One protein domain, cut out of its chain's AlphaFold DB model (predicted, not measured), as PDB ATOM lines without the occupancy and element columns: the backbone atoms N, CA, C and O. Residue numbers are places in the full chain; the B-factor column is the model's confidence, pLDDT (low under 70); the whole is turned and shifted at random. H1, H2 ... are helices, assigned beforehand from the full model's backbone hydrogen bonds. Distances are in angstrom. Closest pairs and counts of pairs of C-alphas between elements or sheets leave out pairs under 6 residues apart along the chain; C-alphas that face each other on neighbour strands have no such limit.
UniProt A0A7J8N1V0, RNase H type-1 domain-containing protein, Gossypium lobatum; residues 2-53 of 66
ATOM      1  N   LEU A   2      89.424 105.916  90.898       81.06
ATOM      2  CA  LEU A   2      90.623 105.599  90.085       81.06
ATOM      3  C   LEU A   2      91.224 104.221  90.408       81.06
ATOM      4  O   LEU A   2      91.498 103.458  89.493       81.06
ATOM      5  N   ILE A   3      91.383 103.890  91.695       81.94
ATOM      6  CA  ILE A   3      91.876 102.568  92.122       81.94
ATOM      7  C   ILE A   3      90.965 101.463  91.579       81.94
ATOM      8  O   ILE A   3      91.451 100.525  90.965       81.94
ATOM      9  N   ASP A   4      89.646 101.634  91.690       82.69
ATOM     10  CA  ASP A   4      88.675 100.679  91.138       82.69
ATOM     11  C   ASP A   4      88.806 100.548  89.614       82.69
ATOM     12  O   ASP A   4      88.717  99.452  89.076       82.69
ATOM     13  N   THR A   5      89.083 101.651  88.908       82.00
ATOM     14  CA  THR A   5      89.347 101.619  87.459       82.00
ATOM     15  C   THR A   5      90.599 100.793  87.141       82.00
ATOM     16  O   THR A   5      90.592 100.018  86.188       82.00
ATOM     17  N   ILE A   6      91.665 100.954  87.932       82.25
ATOM     18  CA  ILE A   6      92.935 100.232  87.771       82.25
ATOM     19  C   ILE A   6      92.771  98.748  88.112       82.25
ATOM     20  O   ILE A   6      93.335  97.910  87.423       82.25
ATOM     21  N   CYS A   7      92.005  98.400  89.144       81.06
ATOM     22  CA  CYS A   7      91.896  97.019  89.614       81.06
ATOM     23  C   CYS A   7      90.853  96.188  88.849       81.06
ATOM     24  O   CYS A   7      91.046  94.987  88.700       81.06
ATOM     25  N   ASN A   8      89.784  96.802  88.331       80.56
ATOM     26  CA  ASN A   8      88.629  96.076  87.779       80.56
ATOM     27  C   ASN A   8      88.633  95.964  86.240       80.56
ATOM     28  O   ASN A   8      87.580  95.805  85.632       80.56
ATOM     29  N   GLY A   9      89.785  96.113  85.578       69.50
ATOM     30  CA  GLY A   9      89.921  95.933  84.120       69.50
ATOM     31  C   GLY A   9      89.392  97.085  83.248       69.50
ATOM     32  O   GLY A   9      89.764  97.191  82.081       69.50
ATOM     33  N   PHE A  10      88.618  98.020  83.812       75.69
ATOM     34  CA  PHE A  10      88.153  99.233  83.116       75.69
ATOM     35  C   PHE A  10      89.289 100.147  82.640       75.69
ATOM     36  O   PHE A  10      89.083 100.988  81.763       75.69
ATOM     37  N   ALA A  11      90.495  99.983  83.185       73.50
ATOM     38  CA  ALA A  11      91.700 100.650  82.713       73.50
ATOM     39  C   ALA A  11      91.984 100.410  81.222       73.50
ATOM     40  O   ALA A  11      92.430 101.338  80.554       73.50
ATOM     41  N   LEU A  12      91.682  99.221  80.683       67.88
ATOM     42  CA  LEU A  12      91.937  98.865  79.277       67.88
ATOM     43  C   LEU A  12      91.052  99.631  78.285       67.88
ATOM     44  O   LEU A  12      91.455  99.856  77.148       67.88
ATOM     45  N   ILE A  13      89.868 100.054  78.731       72.69
ATOM     46  CA  ILE A  13      88.868 100.760  77.918       72.69
ATOM     47  C   ILE A  13      89.099 102.284  77.975       72.69
ATOM     48  O   ILE A  13      88.530 103.045  77.194       72.69
ATOM     49  N   ARG A  14      89.960 102.769  78.882       71.69
ATOM     50  CA  ARG A  14      90.268 104.198  78.977       71.69
ATOM     51  C   ARG A  14      91.227 104.647  77.877       71.69
ATOM     52  O   ARG A  14      92.270 104.042  77.658       71.69
ATOM     53  N   ASN A  15      90.948 105.822  77.310       77.12
ATOM     54  CA  ASN A  15      91.824 106.521  76.360       77.12
ATOM     55  C   ASN A  15      93.072 107.166  77.019       77.12
ATOM     56  O   ASN A  15      93.736 108.004  76.423       77.12
ATOM     57  N   ILE A  16      93.373 106.829  78.277       84.25
ATOM     58  CA  ILE A  16      94.512 107.380  79.023       84.25
ATOM     59  C   ILE A  16      95.582 106.293  79.084       84.25
ATOM     60  O   ILE A  16      95.424 105.307  79.813       84.25
ATOM     61  N   ALA A  17      96.651 106.463  78.309       86.19
ATOM     62  CA  ALA A  17      97.715 105.471  78.165       86.19
ATOM     63  C   ALA A  17      98.366 105.115  79.513       86.19
ATOM     64  O   ALA A  17      98.628 103.947  79.792       86.19
ATOM     65  N   GLU A  18      98.543 106.097  80.395       85.12
ATOM     66  CA  GLU A  18      99.137 105.919  81.719       85.12
ATOM     67  C   GLU A  18      98.301 104.986  82.602       85.12
ATOM     68  O   GLU A  18      98.849 104.154  83.324       85.12
ATOM     69  N   VAL A  19      96.969 105.069  82.521       84.88
ATOM     70  CA  VAL A  19      96.076 104.203  83.307       84.88
ATOM     71  C   VAL A  19      96.175 102.751  82.832       84.88
ATOM     72  O   VAL A  19      96.172 101.839  83.660       84.88
ATOM     73  N   ARG A  20      96.326 102.533  81.519       84.75
ATOM     74  CA  ARG A  20      96.564 101.200  80.945       84.75
ATOM     75  C   ARG A  20      97.895 100.618  81.410       84.75
ATOM     76  O   ARG A  20      97.916  99.484  81.879       84.75
ATOM     77  N   LEU A  21      98.968 101.410  81.365       86.88
ATOM     78  CA  LEU A  21     100.286 100.986  81.845       86.88
ATOM     79  C   LEU A  21     100.238 100.593  83.325       86.88
ATOM     80  O   LEU A  21     100.720  99.530  83.697       86.88
ATOM     81  N   ILE A  22      99.602 101.394  84.183       86.00
ATOM     82  CA  ILE A  22      99.485 101.057  85.610       86.00
ATOM     83  C   ILE A  22      98.726  99.734  85.812       86.00
ATOM     84  O   ILE A  22      99.118  98.931  86.659       86.00
ATOM     85  N   HIS A  23      97.677  99.474  85.027       85.38
ATOM     86  CA  HIS A  23      96.941  98.208  85.073       85.38
ATOM     87  C   HIS A  23      97.789  97.008  84.628       85.38
ATOM     88  O   HIS A  23      97.802  95.982  85.305       85.38
ATOM     89  N   GLU A  24      98.550  97.136  83.541       85.75
ATOM     90  CA  GLU A  24      99.476  96.089  83.091       85.75
ATOM     91  C   GLU A  24     100.520  95.760  84.162       85.75
ATOM     92  O   GLU A  24     100.819  94.592  84.400       85.75
ATOM     93  N   TRP A  25     101.048  96.776  84.847       84.31
ATOM     94  CA  TRP A  25     102.003  96.592  85.940       84.31
ATOM     95  C   TRP A  25     101.364  95.972  87.182       84.31
ATOM     96  O   TRP A  25     102.003  95.145  87.828       84.31
ATOM     97  N   TYR A  26     100.112  96.318  87.494       83.88
ATOM     98  CA  TYR A  26      99.349  95.672  88.563       83.88
ATOM     99  C   TYR A  26      99.118  94.179  88.293       83.88
ATOM    100  O   TYR A  26      99.233  93.378  89.213       83.88
ATOM    101  N   ASN A  27      98.851  93.804  87.038       83.44
ATOM    102  CA  ASN A  27      98.631  92.412  86.636       83.44
ATOM    103  C   ASN A  27      99.920  91.583  86.518       83.44
ATOM    104  O   ASN A  27      99.852  90.377  86.276       83.44
ATOM    105  N   LYS A  28     101.105  92.189  86.673       84.75
ATOM    106  CA  LYS A  28     102.340  91.412  86.850       84.75
ATOM    107  C   LYS A  28     102.261  90.645  88.172       84.75
ATOM    108  O   LYS A  28     101.482  90.985  89.054       84.75
ATOM    109  N   ASN A  29     103.114  89.634  88.343       76.12
ATOM    110  CA  ASN A  29     103.180  88.785  89.546       76.12
ATOM    111  C   ASN A  29     103.715  89.521  90.803       76.12
ATOM    112  O   ASN A  29     104.478  88.980  91.602       76.12
ATOM    113  N   TRP A  30     103.371  90.796  90.965       79.06
ATOM    114  CA  TRP A  30     103.791  91.664  92.049       79.06
ATOM    115  C   TRP A  30     102.682  91.731  93.098       79.06
ATOM    116  O   TRP A  30     101.509  91.901  92.781       79.06
ATOM    117  N   LYS A  31     103.038  91.661  94.383       79.50
ATOM    118  CA  LYS A  31     102.077  91.809  95.492       79.50
ATOM    119  C   LYS A  31     101.799  93.291  95.794       79.50
ATOM    120  O   LYS A  31     102.019  93.746  96.915       79.50
ATOM    121  N   VAL A  32     101.361  94.061  94.795       79.06
ATOM    122  CA  VAL A  32     101.066  95.498  94.948       79.06
ATOM    123  C   VAL A  32      99.661  95.691  95.516       79.06
ATOM    124  O   VAL A  32      98.698  95.101  95.036       79.06
ATOM    125  N   LYS A  33      99.531  96.548  96.533       82.81
ATOM    126  CA  LYS A  33      98.240  96.977  97.084       82.81
ATOM    127  C   LYS A  33      98.093  98.481  96.920       82.81
ATOM    128  O   LYS A  33      98.960  99.237  97.353       82.81
ATOM    129  N   PHE A  34      96.977  98.916  96.350       84.19
ATOM    130  CA  PHE A  34      96.649 100.332  96.245       84.19
ATOM    131  C   PHE A  34      95.805 100.783  97.436       84.19
ATOM    132  O   PHE A  34      94.886 100.089  97.870       84.19
ATOM    133  N   ARG A  35      96.103 101.975  97.958       88.88
ATOM    134  CA  ARG A  35      95.312 102.637  98.998       88.88
ATOM    135  C   ARG A  35      95.190 104.114  98.663       88.88
ATOM    136  O   ARG A  35      96.179 104.763  98.338       88.88
ATOM    137  N   HIS A  36      93.981 104.647  98.783       87.75
ATOM    138  CA  HIS A  36      93.765 106.084  98.715       87.75
ATOM    139  C   HIS A  36      94.113 106.714 100.067       87.75
ATOM    140  O   HIS A  36      93.605 106.280 101.101       87.75
ATOM    141  N   VAL A  37      94.987 107.718 100.059       90.12
ATOM    142  CA  VAL A  37      95.405 108.457 101.254       90.12
ATOM    143  C   VAL A  37      95.084 109.928 101.038       90.12
ATOM    144  O   VAL A  37      95.379 110.482  99.980       90.12
ATOM    145  N   LEU A  38      94.473 110.560 102.040       89.94
ATOM    146  CA  LEU A  38      94.151 111.980 101.981       89.94
ATOM    147  C   LEU A  38      95.433 112.811 101.897       89.94
ATOM    148  O   LEU A  38      96.415 112.540 102.586       89.94
ATOM    149  N   ARG A  39      95.392 113.886 101.107       87.81
ATOM    150  CA  ARG A  39      96.513 114.817 100.927       87.81
ATOM    151  C   ARG A  39      97.107 115.299 102.255       87.81
ATOM    152  O   ARG A  39      98.320 115.288 102.429       87.81
ATOM    153  N   GLY A  40      96.249 115.675 103.207       89.81
ATOM    154  CA  GLY A  40      96.670 116.142 104.534       89.81
ATOM    155  C   GLY A  40      97.412 115.086 105.363       89.81
ATOM    156  O   GLY A  40      98.168 115.450 106.261       89.81
ATOM    157  N   SER A  41      97.238 113.805 105.034       91.69
ATOM    158  CA  SER A  41      97.898 112.663 105.672       91.69
ATOM    159  C   SER A  41      99.190 112.242 104.964       91.69
ATOM    160  O   SER A  41      99.935 111.438 105.509       91.69
ATOM    161  N   ASN A  42      99.483 112.783 103.775       92.38
ATOM    162  CA  ASN A  42     100.690 112.480 102.999       92.38
ATOM    163  C   ASN A  42     101.445 113.764 102.610       92.38
ATOM    164  O   ASN A  42     101.717 114.037 101.439       92.38
ATOM    165  N   LYS A  43     101.746 114.590 103.622       91.62
ATOM    166  CA  LYS A  43     102.332 115.931 103.443       91.62
ATOM    167  C   LYS A  43     103.693 115.902 102.752       91.62
ATOM    168  O   LYS A  43     103.954 116.761 101.920       91.62
ATOM    169  N   VAL A  44     104.541 114.919 103.066       89.81
ATOM    170  CA  VAL A  44     105.885 114.808 102.475       89.81
ATOM    171  C   VAL A  44     105.788 114.618 100.962       89.81
ATOM    172  O   VAL A  44     106.382 115.392 100.214       89.81
ATOM    173  N   ALA A  45     104.982 113.658 100.497       89.12
ATOM    174  CA  ALA A  45     104.798 113.432  99.067       89.12
ATOM    175  C   ALA A  45     104.156 114.640  98.360       89.12
ATOM    176  O   ALA A  45     104.562 114.976  97.250       89.12
ATOM    177  N   ASP A  46     103.202 115.330  99.002       90.12
ATOM    178  CA  ASP A  46     102.601 116.555  98.451       90.12
ATOM    179  C   ASP A  46     103.629 117.690  98.303       90.12
ATOM    180  O   ASP A  46     103.660 118.364  97.272       90.12
ATOM    181  N   CYS A  47     104.503 117.883  99.296       89.38
ATOM    182  CA  CYS A  47     105.584 118.867  99.228       89.38
ATOM    183  C   CYS A  47     106.604 118.522  98.137       89.38
ATOM    184  O   CYS A  47     106.985 119.404  97.368       89.38
ATOM    185  N   LEU A  48     107.009 117.252  98.032       88.25
ATOM    186  CA  LEU A  48     107.938 116.793  96.995       88.25
ATOM    187  C   LEU A  48     107.357 116.990  95.595       88.25
ATOM    188  O   LEU A  48     108.034 117.531  94.723       88.25
ATOM    189  N   ALA A  49     106.089 116.620  95.393       86.19
ATOM    190  CA  ALA A  49     105.405 116.822  94.124       86.19
ATOM    191  C   ALA A  49     105.392 118.307  93.738       86.19
ATOM    192  O   ALA A  49     105.775 118.644  92.623       86.19
ATOM    193  N   LYS A  50     105.046 119.206  94.671       86.69
ATOM    194  CA  LYS A  50     105.076 120.662  94.445       86.69
ATOM    195  C   LYS A  50     106.466 121.188  94.103       86.69
ATOM    196  O   LYS A  50     106.591 121.994  93.190       86.69
ATOM    197  N   ALA A  51     107.497 120.739  94.816       84.81
ATOM    198  CA  ALA A  51     108.874 121.164  94.578       84.81
ATOM    199  C   ALA A  51     109.416 120.689  93.215       84.81
ATOM    200  O   ALA A  51     110.287 121.337  92.633       84.81
ATOM    201  N   ALA A  52     108.899 119.565  92.712       81.31
ATOM    202  CA  ALA A  52     109.293 118.969  91.440       81.31
ATOM    203  C   ALA A  52     108.467 119.457  90.231       81.31
ATOM    204  O   ALA A  52     108.863 119.195  89.091       81.31
ATOM    205  N   ILE A  53     107.347 120.167  90.441       76.19
ATOM    206  CA  ILE A  53     106.544 120.748  89.351       76.19
ATOM    207  C   ILE A  53     107.451 121.613  88.460       76.19
ATOM    208  O   ILE A  53     108.126 122.527  88.926       76.19
TER     209      ILE A  53
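AT A GLANCE: This is residues 2 to 53 of the 66 residues of the protein "RNase H type-1 domain-containing protein" of Gossypium lobatum (UniProt A0A7J8N1V0). A small cluster of three short helices, H1, H2 and H3, makes a body at one end, and a long unnamed link reaches from it to a fourth helix, H4, which sticks out alone at the other end. In the body, H1 and H2 pack on H3. The printed part has 52 residues, with four named helices in the order H1, H2, H3, H4 and no named strand; its class is all helix. The whole is loose, with a radius of gyration of the C-alphas of 13.3 A, and spans 31 by 24 by 17 A.

IN THESE COORDINATES: Find C-alpha 2 at (90.623, 105.599, 90.085), where H1, residues 2 to 7, begins; it runs 8.7 A. Next comes H2, residues 10 to 13, 5.5 A long. H3, residues 17 to 26, starts at C-alpha 17 at (97.715, 105.471, 78.165) and runs 14.4 A. After residues 27 to 42, look for H4, residues 43 to 52, which runs 14.2 A and ends at C-alpha 52 at (109.293, 118.969, 91.440).

HOW THE PARTS SIT: Look first at Ile 6 and His 23, the closest C-alphas of H1 and H3, 5.2 A apart: these helices touch, at a steep tilt of 47 degrees, the same way. H2 touches H3 too, with the C-alphas of Ala 11 and Arg 20 closest at 5.2 A. H1 and H2 are close but not clearly touching; their closest C-alphas, those of Thr 5 and Ala 11, are 5.4 A apart. H4 is apart from H1, H2 and H3. In H1, H3 and H4 every O i to N i+4 pair is within hydrogen-bond range, while H2 is too short for such a pair.

THE WHOLE: The two C-alphas farthest apart, those of Asn 29 and Ala 51, are 33.3 A from each other. Residues 37 to 53, of which 43 to 52 belong to H4, stand free; the body without them spans 26 by 20 by 14 A. The links H1 to H2 and H2 to H3 are tight, and H3 to H4 is long, with 16 residues. The printed part has no cut. Its mean pLDDT is 83.4, and residues 9 and 12 are under 70.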